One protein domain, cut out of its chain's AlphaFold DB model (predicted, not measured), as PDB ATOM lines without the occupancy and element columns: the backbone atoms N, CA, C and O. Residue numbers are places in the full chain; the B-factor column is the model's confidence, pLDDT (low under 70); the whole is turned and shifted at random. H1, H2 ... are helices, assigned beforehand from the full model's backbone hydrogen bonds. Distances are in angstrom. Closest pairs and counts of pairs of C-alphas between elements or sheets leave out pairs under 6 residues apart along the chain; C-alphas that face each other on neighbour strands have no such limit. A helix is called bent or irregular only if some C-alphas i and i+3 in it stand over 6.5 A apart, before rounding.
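This is residues 128 to 225 of the 234 residues of the protein "Hypothetical protein" of Symbiodinium natans (UniProt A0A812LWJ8). H1, H2 and H3 make a small up-and-down bundle, each running against the one before; residues 128 to 158 loop outside it, and residues 215 to 220 stick out. The printed part has 98 residues with four named helices, H1 to H4 in order, and no named strand: all helix. It is only just compact, close to loose, radius of gyration of the C-alphas 14.8 A, spanning 45 by 36 by 20 A.

H1, residues 159 to 174, runs 22.2 A from C-alpha 159 (122.174, 145.339, 100.779). H2, residues 178 to 193, 23.2 A, is irregular: C-alphas 179 and 182 are 7.1 A apart. H3 is residues 196 to 206; H4, residues 218 to 224, ends at C-alpha 224 (108.808, 150.895, 99.206).

H1, with residues 169 to 173 alone, touches H2 in a hairpin, opposite ways at a shallow 22 degrees; closest C-alphas Leu 172 and Met 184, 6.3 A. With residues 162 to 169 alone it touches H3, the same way, only just steep at 36 degrees; closest C-alphas Leu 165 and Ala 198, 6.1 A. H2 and H3 touch only at the corner, closest C-alphas Val 192 and Arg 199, 4.6 A. H4 is apart from H1, H2 and H3. Every O i to N i+4 pair is within hydrogen-bond range in H1, H3 and H4, 9 of 12 in H2.

The farthest C-alphas, Val 138 and Arg 223, are 45.4 A apart. The printed part has no cut; the link H3 to H4 is long. pLDDT is under 70 at residues 146 to 150 and 213 to 217.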
ATOM      1  N   PHE A 128     117.286 122.325  86.442       93.62
ATOM      2  CA  PHE A 128     117.245 120.888  86.710       93.62
ATOM      3  C   PHE A 128     116.934 120.568  88.182       93.62
ATOM      4  O   PHE A 128     116.205 119.627  88.466       93.62
ATOM      5  N   ALA A 129     117.451 121.370  89.119       90.25
ATOM      6  CA  ALA A 129     117.188 121.207  90.551       90.25
ATOM      7  C   ALA A 129     115.856 121.841  91.010       90.25
ATOM      8  O   ALA A 129     115.479 121.735  92.181       90.25
ATOM      9  N   SER A 130     115.165 122.539  90.110       92.12
ATOM     10  CA  SER A 130     113.864 123.157  90.355       92.12
ATOM     11  C   SER A 130     112.727 122.188  90.001       92.12
ATOM     12  O   SER A 130     112.920 121.319  89.150       92.12
ATOM     13  N   PRO A 131     111.524 122.340  90.585       91.75
ATOM     14  CA  PRO A 131     110.388 121.478  90.254       91.75
ATOM     15  C   PRO A 131     109.920 121.615  88.796       91.75
ATOM     16  O   PRO A 131     109.287 120.700  88.282       91.75
ATOM     17  N   LEU A 132     110.247 122.725  88.121       90.94
ATOM     18  CA  LEU A 132     109.926 122.941  86.706       90.94
ATOM     19  C   LEU A 132     110.780 122.079  85.759       90.94
ATOM     20  O   LEU A 132     110.388 121.851  84.618       90.94
ATOM     21  N   GLY A 133     111.943 121.610  86.219       92.62
ATOM     22  CA  GLY A 133     112.916 120.906  85.389       92.62
ATOM     23  C   GLY A 133     113.598 121.797  84.339       92.62
ATOM     24  O   GLY A 133     113.236 122.949  84.104       92.62
ATOM     25  N   CYS A 134     114.641 121.262  83.698       94.00
ATOM     26  CA  CYS A 134     115.317 121.938  82.589       94.00
ATOM     27  C   CYS A 134     114.666 121.556  81.253       94.00
ATOM     28  O   CYS A 134     114.720 120.394  80.852       94.00
ATOM     29  N   SER A 135     114.122 122.535  80.523       92.25
ATOM     30  CA  SER A 135     113.461 122.283  79.230       92.25
ATOM     31  C   SER A 135     114.419 121.918  78.089       92.25
ATOM     32  O   SER A 135     113.980 121.391  77.072       92.25
ATOM     33  N   ARG A 136     115.729 122.151  78.243       90.81
ATOM     34  CA  ARG A 136     116.741 121.772  77.237       90.81
ATOM     35  C   ARG A 136     117.072 120.282  77.235       90.81
ATOM     36  O   ARG A 136     117.679 119.806  76.277       90.81
ATOM     37  N   GLY A 137     116.716 119.559  78.300       90.81
ATOM     38  CA  GLY A 137     117.028 118.139  78.437       90.81
ATOM     39  C   GLY A 137     118.511 117.853  78.187       90.81
ATOM     40  O   GLY A 137     119.384 118.475  78.787       90.81
ATOM     41  N   VAL A 138     118.798 116.943  77.259       89.31
ATOM     42  CA  VAL A 138     120.166 116.525  76.898       89.31
ATOM     43  C   VAL A 138     120.990 117.606  76.187       89.31
ATOM     44  O   VAL A 138     122.212 117.515  76.155       89.31
ATOM     45  N   HIS A 139     120.352 118.648  75.646       90.06
ATOM     46  CA  HIS A 139     121.032 119.763  74.974       90.06
ATOM     47  C   HIS A 139     121.408 120.903  75.931       90.06
ATOM     48  O   HIS A 139     121.875 121.962  75.499       90.06
ATOM     49  N   CYS A 140     121.189 120.727  77.236       91.12
ATOM     50  CA  CYS A 140     121.612 121.702  78.225       91.12
ATOM     51  C   CYS A 140     123.143 121.795  78.260       91.12
ATOM     52  O   CYS A 140     123.839 120.793  78.388       91.12
ATOM     53  N   ARG A 141     123.677 123.018  78.188       90.19
ATOM     54  CA  ARG A 141     125.127 123.276  78.277       90.19
ATOM     55  C   ARG A 141     125.659 123.208  79.716       90.19
ATOM     56  O   ARG A 141     126.858 123.355  79.935       90.19
ATOM     57  N   PHE A 142     124.772 123.018  80.692       90.31
ATOM     58  CA  PHE A 142     125.068 122.992  82.122       90.31
ATOM     59  C   PHE A 142     124.883 121.579  82.683       90.31
ATOM     60  O   PHE A 142     124.084 120.797  82.175       90.31
ATOM     61  N   CYS A 143     125.586 121.248  83.768       90.06
ATOM     62  CA  CYS A 143     125.505 119.908  84.345       90.06
ATOM     63  C   CYS A 143     124.171 119.664  85.056       90.06
ATOM     64  O   CYS A 143     123.793 120.411  85.960       90.06
ATOM     65  N   HIS A 144     123.506 118.565  84.698       90.56
ATOM     66  CA  HIS A 144     122.336 118.035  85.408       90.56
ATOM     67  C   HIS A 144     122.734 117.100  86.555       90.56
ATOM     68  O   HIS A 144     122.097 117.070  87.601       90.56
ATOM     69  N   VAL A 145     123.844 116.381  86.408       75.56
ATOM     70  CA  VAL A 145     124.366 115.502  87.455       75.56
ATOM     71  C   VAL A 145     125.409 116.278  88.240       75.56
ATOM     72  O   VAL A 145     126.574 116.337  87.858       75.56
ATOM     73  N   HIS A 146     124.999 116.917  89.332       66.62
ATOM     74  CA  HIS A 146     125.961 117.482  90.265       66.62
ATOM     75  C   HIS A 146     125.613 117.070  91.692       66.62
ATOM     76  O   HIS A 146     124.542 117.391  92.206       66.62
ATOM     77  N   SER A 147     126.544 116.389  92.367       66.00
ATOM     78  CA  SER A 147     126.498 116.286  93.826       66.00
ATOM     79  C   SER A 147     126.520 117.707  94.385       66.00
ATOM     80  O   SER A 147     127.331 118.501  93.893       66.00
ATOM     81  N   PRO A 148     125.672 118.060  95.364       64.62
ATOM     82  CA  PRO A 148     125.654 119.400  95.930       64.62
ATOM     83  C   PRO A 148     127.041 119.693  96.500       64.62
ATOM     84  O   PRO A 148     127.397 119.233  97.588       64.62
ATOM     85  N   LYS A 149     127.861 120.436  95.747       67.19
ATOM     86  CA  LYS A 149     129.072 121.025  96.300       67.19
ATOM     87  C   LYS A 149     128.567 121.917  97.420       67.19
ATOM     88  O   LYS A 149     127.676 122.740  97.214       67.19
ATOM     89  N   ARG A 150     129.073 121.689  98.632       64.00
ATOM     90  CA  ARG A 150     128.814 122.597  99.743       64.00
ATOM     91  C   ARG A 150     129.481 123.906  99.362       64.00
ATOM     92  O   ARG A 150     130.687 124.048  99.554       64.00
ATOM     93  N   ASP A 151     128.709 124.812  98.768       71.50
ATOM     94  CA  ASP A 151     129.113 126.200  98.634       71.50
ATOM     95  C   ASP A 151     129.559 126.619 100.040       71.50
ATOM     96  O   ASP A 151     128.808 126.484 101.014       71.50
ATOM     97  N   GLY A 152     130.831 127.003 100.174       78.12
ATOM     98  CA  GLY A 152     131.359 127.486 101.446       78.12
ATOM     99  C   GLY A 152     130.485 128.629 101.977       78.12
ATOM    100  O   GLY A 152     129.703 129.198 101.211       78.12
ATOM    101  N   PRO A 153     130.592 128.988 103.269       80.56
ATOM    102  CA  PRO A 153     129.740 130.007 103.877       80.56
ATOM    103  C   PRO A 153     129.676 131.248 102.984       80.56
ATOM    104  O   PRO A 153     130.673 131.950 102.790       80.56
ATOM    105  N   ALA A 154     128.508 131.460 102.374       80.81
ATOM    106  CA  ALA A 154     128.342 132.472 101.349       80.81
ATOM    107  C   ALA A 154     128.663 133.837 101.956       80.81
ATOM    108  O   ALA A 154     128.072 134.244 102.961       80.81
ATOM    109  N   LYS A 155     129.599 134.565 101.341       87.69
ATOM    110  CA  LYS A 155     129.846 135.953 101.727       87.69
ATOM    111  C   LYS A 155     128.550 136.721 101.514       87.69
ATOM    112  O   LYS A 155     128.025 136.787 100.404       87.69
ATOM    113  N   ARG A 156     128.017 137.292 102.592       92.44
ATOM    114  CA  ARG A 156     126.782 138.069 102.532       92.44
ATOM    115  C   ARG A 156     127.022 139.301 101.662       92.44
ATOM    116  O   ARG A 156     127.754 140.205 102.057       92.44
ATOM    117  N   ALA A 157     126.402 139.331 100.485       94.00
ATOM    118  CA  ALA A 157     126.428 140.501  99.619       94.00
ATOM    119  C   ALA A 157     125.845 141.727 100.347       94.00
ATOM    120  O   ALA A 157     124.952 141.605 101.198       94.00
ATOM    121  N   ARG A 158     126.353 142.919 100.010       96.12
ATOM    122  CA  ARG A 158     125.843 144.193 100.540       96.12
ATOM    123  C   ARG A 158     124.364 144.353 100.184       96.12
ATOM    124  O   ARG A 158     123.907 143.806  99.184       96.12
ATOM    125  N   LYS A 159     123.617 145.116 100.993       93.94
ATOM    126  CA  LYS A 159     122.174 145.339 100.779       93.94
ATOM    127  C   LYS A 159     121.883 145.827  99.354       93.94
ATOM    128  O   LYS A 159     121.099 145.193  98.667       93.94
ATOM    129  N   THR A 160     122.594 146.856  98.896       94.19
ATOM    130  CA  THR A 160     122.435 147.422  97.547       94.19
ATOM    131  C   THR A 160     122.625 146.377  96.447       94.19
ATOM    132  O   THR A 160     121.766 146.226  95.590       94.19
ATOM    133  N   THR A 161     123.698 145.583  96.516       94.50
ATOM    134  CA  THR A 161     123.961 144.493  95.563       94.50
ATOM    135  C   THR A 161     122.872 143.423  95.601       94.50
ATOM    136  O   THR A 161     122.469 142.925  94.560       94.50
ATOM    137  N   ARG A 162     122.367 143.071  96.791       95.31
ATOM    138  CA  ARG A 162     121.266 142.106  96.922       95.31
ATOM    139  C   ARG A 162     119.990 142.619  96.272       95.31
ATOM    140  O   ARG A 162     119.332 141.846  95.590       95.31
ATOM    141  N   ASP A 163     119.649 143.884  96.491       92.81
ATOM    142  CA  ASP A 163     118.428 144.481  95.949       92.81
ATOM    143  C   ASP A 163     118.511 144.581  94.413       92.81
ATOM    144  O   ASP A 163     117.558 144.212  93.731       92.81
ATOM    145  N   MET A 164     119.682 144.932  93.865       94.88
ATOM    146  CA  MET A 164     119.939 144.896  92.417       94.88
ATOM    147  C   MET A 164     119.826 143.482  91.831       94.88
ATOM    148  O   MET A 164     119.135 143.289  90.838       94.88
ATOM    149  N   LEU A 165     120.461 142.484  92.457       95.69
ATOM    150  CA  LEU A 165     120.403 141.095  91.986       95.69
ATOM    151  C   LEU A 165     118.979 140.532  92.036       95.69
ATOM    152  O   LEU A 165     118.583 139.795  91.142       95.69
ATOM    153  N   LYS A 166     118.197 140.881  93.065       94.75
ATOM    154  CA  LYS A 166     116.779 140.507  93.132       94.75
ATOM    155  C   LYS A 166     115.993 141.099  91.971       94.75
ATOM    156  O   LYS A 166     115.242 140.368  91.342       94.75
ATOM    157  N   ALA A 167     116.171 142.395  91.704       93.31
ATOM    158  CA  ALA A 167     115.486 143.070  90.608       93.31
ATOM    159  C   ALA A 167     115.820 142.415  89.259       93.31
ATOM    160  O   ALA A 167     114.904 142.069  88.527       93.31
ATOM    161  N   GLN A 168     117.102 142.139  88.995       95.12
ATOM    162  CA  GLN A 168     117.540 141.455  87.772       95.12
ATOM    163  C   GLN A 168     116.942 140.051  87.633       95.12
ATOM    164  O   GLN A 168     116.440 139.695  86.573       95.12
ATOM    165  N   VAL A 169     116.960 139.243  88.700       94.94
ATOM    166  CA  VAL A 169     116.371 137.894  88.659       94.94
ATOM    167  C   VAL A 169     114.863 137.957  88.401       94.94
ATOM    168  O   VAL A 169     114.357 137.171  87.606       94.94
ATOM    169  N   LEU A 170     114.146 138.882  89.045       93.56
ATOM    170  CA  LEU A 170     112.704 139.040  88.844       93.56
ATOM    171  C   LEU A 170     112.369 139.521  87.429       93.56
ATOM    172  O   LEU A 170     111.458 138.976  86.817       93.56
ATOM    173  N   GLU A 171     113.122 140.479  86.892       92.56
ATOM    174  CA  GLU A 171     112.947 140.983  85.526       92.56
ATOM    175  C   GLU A 171     113.087 139.861  84.485       92.56
ATOM    176  O   GLU A 171     112.241 139.723  83.601       92.56
ATOM    177  N   LEU A 172     114.093 138.993  84.643       93.50
ATOM    178  CA  LEU A 172     114.295 137.844  83.758       93.50
ATOM    179  C   LEU A 172     113.145 136.833  83.817       93.50
ATOM    180  O   LEU A 172     112.797 136.257  82.789       93.50
ATOM    181  N   LEU A 173     112.581 136.606  85.005       91.25
ATOM    182  CA  LEU A 173     111.554 135.587  85.229       91.25
ATOM    183  C   LEU A 173     110.141 136.072  84.877       91.25
ATOM    184  O   LEU A 173     109.352 135.286  84.365       91.25
ATOM    185  N   GLN A 174     109.821 137.345  85.118       89.19
ATOM    186  CA  GLN A 174     108.475 137.900  84.908       89.19
ATOM    187  C   GLN A 174     108.223 138.366  83.467       89.19
ATOM    188  O   GLN A 174     107.071 138.461  83.051       89.19
ATOM    189  N   GLY A 175     109.269 138.697  82.707       77.50
ATOM    190  CA  GLY A 175     109.120 139.412  81.436       77.50
ATOM    191  C   GLY A 175     108.950 138.563  80.176       77.50
ATOM    192  O   GLY A 175     108.755 139.142  79.112       77.50
ATOM    193  N   LYS A 176     109.073 137.232  80.243       80.38
ATOM    194  CA  LYS A 176     109.320 136.416  79.041       80.38
ATOM    195  C   LYS A 176     108.188 135.441  78.733       80.38
ATOM    196  O   LYS A 176     107.693 134.726  79.603       80.38
ATOM    197  N   SER A 177     107.797 135.421  77.463       86.75
ATOM    198  CA  SER A 177     106.830 134.477  76.901       86.75
ATOM    199  C   SER A 177     107.353 133.029  76.980       86.75
ATOM    200  O   SER A 177     108.565 132.814  77.099       86.75
ATOM    201  N   PRO A 178     106.485 132.001  76.889       79.75
ATOM    202  CA  PRO A 178     106.921 130.602  76.898       79.75
ATOM    203  C   PRO A 178     107.958 130.273  75.805       79.75
ATOM    204  O   PRO A 178     108.830 129.432  76.023       79.75
ATOM    205  N   GLU A 179     107.919 130.960  74.661       84.50
ATOM    206  CA  GLU A 179     108.895 130.791  73.575       84.50
ATOM    207  C   GLU A 179     110.290 131.327  73.955       84.50
ATOM    208  O   GLU A 179     111.316 130.756  73.584       84.50
ATOM    209  N   GLU A 180     110.349 132.366  74.789       87.75
ATOM    210  CA  GLU A 180     111.588 133.003  75.251       87.75
ATOM    211  C   GLU A 180     112.193 132.336  76.497       87.75
ATOM    212  O   GLU A 180     113.290 132.704  76.934       87.75
ATOM    213  N   MET A 181     111.528 131.318  77.058       84.50
ATOM    214  CA  MET A 181     112.025 130.583  78.227       84.50
ATOM    215  C   MET A 181     113.417 129.994  77.998       84.50
ATOM    216  O   MET A 181     114.221 129.929  78.925       84.50
ATOM    217  N   GLN A 182     113.747 129.576  76.773       86.44
ATOM    218  CA  GLN A 182     115.077 129.032  76.499       86.44
ATOM    219  C   GLN A 182     116.167 130.101  76.615       86.44
ATOM    220  O   GLN A 182     117.202 129.833  77.221       86.44
ATOM    221  N   ALA A 183     115.940 131.306  76.085       88.50
ATOM    222  CA  ALA A 183     116.890 132.414  76.197       88.50
ATOM    223  C   ALA A 183     117.026 132.889  77.653       88.50
ATOM    224  O   ALA A 183     118.127 133.168  78.118       88.50
ATOM    225  N   MET A 184     115.915 132.900  78.396       91.94
ATOM    226  CA  MET A 184     115.903 133.160  79.837       91.94
ATOM    227  C   MET A 184     116.798 132.186  80.609       91.94
ATOM    228  O   MET A 184     117.516 132.614  81.509       91.94
ATOM    229  N   GLN A 185     116.760 130.891  80.274       92.88
ATOM    230  CA  GLN A 185     117.525 129.883  81.005       92.88
ATOM    231  C   GLN A 185     119.028 130.157  80.974       92.88
ATOM    232  O   GLN A 185     119.654 130.073  82.024       92.88
ATOM    233  N   ASP A 186     119.593 130.515  79.817       91.81
ATOM    234  CA  ASP A 186     121.026 130.831  79.711       91.81
ATOM    235  C   ASP A 186     121.380 132.103  80.479       91.81
ATOM    236  O   ASP A 186     122.306 132.102  81.286       91.81
ATOM    237  N   GLU A 187     120.602 133.166  80.280       94.56
ATOM    238  CA  GLU A 187     120.858 134.466  80.901       94.56
ATOM    239  C   GLU A 187     120.768 134.399  82.433       94.56
ATOM    240  O   GLU A 187     121.633 134.912  83.147       94.56
ATOM    241  N   LEU A 188     119.760 133.691  82.958       96.00
ATOM    242  CA  LEU A 188     119.641 133.453  84.391       96.00
ATOM    243  C   LEU A 188     120.801 132.595  84.899       96.00
ATOM    244  O   LEU A 188     121.332 132.858  85.978       96.00
ATOM    245  N   GLN A 189     121.202 131.576  84.138       94.88
ATOM    246  CA  GLN A 189     122.267 130.671  84.539       94.88
ATOM    247  C   GLN A 189     123.632 131.376  84.623       94.88
ATOM    248  O   GLN A 189     124.386 131.126  85.568       94.88
ATOM    249  N   ASP A 190     123.916 132.300  83.708       93.44
ATOM    250  CA  ASP A 190     125.119 133.134  83.742       93.44
ATOM    251  C   ASP A 190     125.111 134.096  84.939       93.44
ATOM    252  O   ASP A 190     126.121 134.236  85.640       93.44
ATOM    253  N   LEU A 191     123.957 134.696  85.253       95.19
ATOM    254  CA  LEU A 191     123.805 135.588  86.405       95.19
ATOM    255  C   LEU A 191     124.063 134.869  87.743       95.19
ATOM    256  O   LEU A 191     124.709 135.418  88.647       95.19
ATOM    257  N   VAL A 192     123.560 133.636  87.889       94.94
ATOM    258  CA  VAL A 192     123.673 132.860  89.137       94.94
ATOM    259  C   VAL A 192     125.024 132.174  89.310       94.94
ATOM    260  O   VAL A 192     125.364 131.790  90.431       94.94
ATOM    261  N   ASP A 193     125.802 132.001  88.244       91.00
ATOM    262  CA  ASP A 193     127.086 131.306  88.318       91.00
ATOM    263  C   ASP A 193     128.134 132.079  89.135       91.00
ATOM    264  O   ASP A 193     128.876 131.490  89.920       91.00
ATOM    265  N   GLY A 194     128.128 133.411  89.045       87.75
ATOM    266  CA  GLY A 194     129.036 134.277  89.808       87.75
ATOM    267  C   GLY A 194     128.522 134.709  91.186       87.75
ATOM    268  O   GLY A 194     129.266 135.316  91.956       87.75
ATOM    269  N   ASN A 195     127.256 134.434  91.517       93.31
ATOM    270  CA  ASN A 195     126.590 135.019  92.681       93.31
ATOM    271  C   ASN A 195     125.784 133.982  93.467       93.31
ATOM    272  O   ASN A 195     124.626 133.702  93.159       93.31
ATOM    273  N   SER A 196     126.346 133.503  94.580       93.19
ATOM    274  CA  SER A 196     125.673 132.552  95.482       93.19
ATOM    275  C   SER A 196     124.329 133.070  96.009       93.19
ATOM    276  O   SER A 196     123.378 132.305  96.147       93.19
ATOM    277  N   PHE A 197     124.220 134.381  96.251       94.69
ATOM    278  CA  PHE A 197     122.955 135.006  96.635       94.69
ATOM    279  C   PHE A 197     121.910 134.942  95.513       94.69
ATOM    280  O   PHE A 197     120.769 134.573  95.782       94.69
ATOM    281  N   ALA A 198     122.292 135.273  94.274       95.62
ATOM    282  CA  ALA A 198     121.383 135.220  93.129       95.62
ATOM    283  C   ALA A 198     120.908 133.783  92.881       95.62
ATOM    284  O   ALA A 198     119.714 133.562  92.717       95.62
ATOM    285  N   ARG A 199     121.817 132.800  92.977       94.56
ATOM    286  CA  ARG A 199     121.487 131.369  92.887       94.56
ATOM    287  C   ARG A 199     120.453 130.947  93.929       94.56
ATOM    288  O   ARG A 199     119.443 130.345  93.580       94.56
ATOM    289  N   ALA A 200     120.690 131.274  95.201       93.50
ATOM    290  CA  ALA A 200     119.772 130.924  96.284       93.50
ATOM    291  C   ALA A 200     118.398 131.592  96.115       93.50
ATOM    292  O   ALA A 200     117.372 130.961  96.364       93.50
ATOM    293  N   PHE A 201     118.377 132.852  95.675       95.50
ATOM    294  CA  PHE A 201     117.142 133.594  95.434       95.50
ATOM    295  C   PHE A 201     116.347 133.022  94.251       95.50
ATOM    296  O   PHE A 201     115.164 132.735  94.408       95.50
ATOM    297  N   ALA A 202     116.999 132.779  93.111       95.38
ATOM    298  CA  ALA A 202     116.371 132.185  91.934       95.38
ATOM    299  C   ALA A 202     115.813 130.781  92.229       95.38
ATOM    300  O   ALA A 202     114.673 130.497  91.880       95.38
ATOM    301  N   MET A 203     116.549 129.934  92.959       93.81
ATOM    302  CA  MET A 203     116.040 128.624  93.393       93.81
ATOM    303  C   MET A 203     114.798 128.742  94.277       93.81
ATOM    304  O   MET A 203     113.835 128.005  94.084       93.81
ATOM    305  N   ALA A 204     114.799 129.665  95.241       94.44
ATOM    306  CA  ALA A 204     113.645 129.879  96.108       94.44
ATOM    307  C   ALA A 204     112.419 130.377  95.322       94.44
ATOM    308  O   ALA A 204     111.303 129.959  95.630       94.44
ATOM    309  N   TYR A 205     112.627 131.213  94.299       94.56
ATOM    310  CA  TYR A 205     111.561 131.678  93.412       94.56
ATOM    311  C   TYR A 205     110.991 130.535  92.562       94.56
ATOM    312  O   TYR A 205     109.791 130.295  92.595       94.56
ATOM    313  N   LEU A 206     111.844 129.755  91.885       93.00
ATOM    314  CA  LEU A 206     111.415 128.615  91.058       93.00
ATOM    315  C   LEU A 206     110.724 127.505  91.872       93.00
ATOM    316  O   LEU A 206     109.952 126.721  91.330       93.00
ATOM    317  N   GLN A 207     111.000 127.423  93.175       93.38
ATOM    318  CA  GLN A 207     110.328 126.512  94.108       93.38
ATOM    319  C   GLN A 207     109.012 127.073  94.672       93.38
ATOM    320  O   GLN A 207     108.418 126.431  95.537       93.38
ATOM    321  N   GLY A 208     108.585 128.273  94.262       92.38
ATOM    322  CA  GLY A 208     107.377 128.928  94.774       92.38
ATOM    323  C   GLY A 208     107.458 129.317  96.255       92.38
ATOM    324  O   GLY A 208     106.436 129.538  96.896       92.38
ATOM    325  N   ARG A 209     108.664 129.382  96.841       91.75
ATOM    326  CA  ARG A 209     108.852 129.756  98.258       91.75
ATOM    327  C   ARG A 209     108.823 131.262  98.484       91.75
ATOM    328  O   ARG A 209     108.804 131.708  99.629       91.75
ATOM    329  N   ILE A 210     108.904 132.037  97.408       88.06
ATOM    330  CA  ILE A 210     108.810 133.490  97.438       88.06
ATOM    331  C   ILE A 210     107.454 133.832  96.822       88.06
ATOM    332  O   ILE A 210     107.240 133.455  95.670       88.06
ATOM    333  N   PRO A 211     106.547 134.494  97.564       77.62
ATOM    334  CA  PRO A 211     105.278 134.933  97.000       77.62
ATOM    335  C   PRO A 211     105.555 135.882  95.838       77.62
ATOM    336  O   PRO A 211     106.491 136.690  95.899       77.62
ATOM    337  N   ASP A 212     104.772 135.750  94.772       73.62
ATOM    338  CA  ASP A 212     104.975 136.561  93.586       73.62
ATOM    339  C   ASP A 212     104.764 138.032  93.951       73.62
ATOM    340  O   ASP A 212     103.769 138.413  94.571       73.62
ATOM    341  N   THR A 213     105.730 138.881  93.609       65.69
ATOM    342  CA  THR A 213     105.700 140.292  94.023       65.69
ATOM    343  C   THR A 213     104.550 141.065  93.382       65.69
ATOM    344  O   THR A 213     104.328 142.214  93.745       65.69
ATOM    345  N   GLN A 214     103.834 140.461  92.428       61.56
ATOM    346  CA  GLN A 214     102.648 141.044  91.807       61.56
ATOM    347  C   GLN A 214     101.449 141.147  92.760       61.56
ATOM    348  O   GLN A 214     100.574 141.969  92.519       61.56
ATOM    349  N   GLU A 215     101.431 140.401  93.871       56.41
ATOM    350  CA  GLU A 215     100.419 140.585  94.923       56.41
ATOM    351  C   GLU A 215     100.815 141.625  95.979       56.41
ATOM    352  O   GLU A 215     100.016 141.950  96.859       56.41
ATOM    353  N   ILE A 216     102.024 142.197  95.895       57.50
ATOM    354  CA  ILE A 216     102.319 143.411  96.651       57.50
ATOM    355  C   ILE A 216     101.450 144.489  96.017       57.50
ATOM    356  O   ILE A 216     101.723 144.927  94.897       57.50
ATOM    357  N   SER A 217     100.383 144.868  96.720       66.94
ATOM    358  CA  SER A 217      99.452 145.894  96.267       66.94
ATOM    359  C   SER A 217     100.231 147.100  95.737       66.94
ATOM    360  O   SER A 217     101.291 147.453  96.268       66.94
ATOM    361  N   GLU A 218      99.728 147.756  94.686       71.38
ATOM    362  CA  GLU A 218     100.333 149.001  94.182       71.38
ATOM    363  C   GLU A 218     100.594 149.999  95.320       71.38
ATOM    364  O   GLU A 218     101.576 150.739  95.304       71.38
ATOM    365  N   GLU A 219      99.754 149.938  96.353       72.31
ATOM    366  CA  GLU A 219      99.862 150.687  97.592       72.31
ATOM    367  C   GLU A 219     101.137 150.376  98.393       72.31
ATOM    368  O   GLU A 219     101.804 151.287  98.876       72.31
ATOM    369  N   GLU A 220     101.533 149.110  98.514       73.38
ATOM    370  CA  GLU A 220     102.766 148.724  99.201       73.38
ATOM    371  C   GLU A 220     104.007 148.915  98.313       73.38
ATOM    372  O   GLU A 220     105.063 149.329  98.800       73.38
ATOM    373  N   ARG A 221     103.865 148.786  96.987       71.56
ATOM    374  CA  ARG A 221     104.900 149.205  96.024       71.56
ATOM    375  C   ARG A 221     105.184 150.712  96.114       71.56
ATOM    376  O   ARG A 221     106.351 151.110  96.087       71.56
ATOM    377  N   ALA A 222     104.147 151.532  96.290       73.44
ATOM    378  CA  ALA A 222     104.260 152.977  96.503       73.44
ATOM    379  C   ALA A 222     104.900 153.347  97.855       73.44
ATOM    380  O   ALA A 222     105.495 154.414  97.969       73.44
ATOM    381  N   ARG A 223     104.833 152.470  98.870       75.88
ATOM    382  CA  ARG A 223     105.519 152.668 100.164       75.88
ATOM    383  C   ARG A 223     107.013 152.346 100.103       75.88
ATOM    384  O   ARG A 223     107.795 152.954 100.830       75.88
ATOM    385  N   ILE A 224     107.415 151.374  99.280       72.25
ATOM    386  CA  ILE A 224     108.808 150.895  99.206       72.25
ATOM    387  C   ILE A 224     109.653 151.743  98.252       72.25
ATOM    388  O   ILE A 224     110.838 151.966  98.516       72.25
ATOM    389  N   LEU A 225     109.075 152.204  97.139       71.38
ATOM    390  CA  LEU A 225     109.781 153.089  96.221       71.38
ATOM    391  C   LEU A 225     109.807 154.500  96.821       71.38
ATOM    392  O   LEU A 225     108.742 155.090  97.004       71.38
TER     393      LEU A 225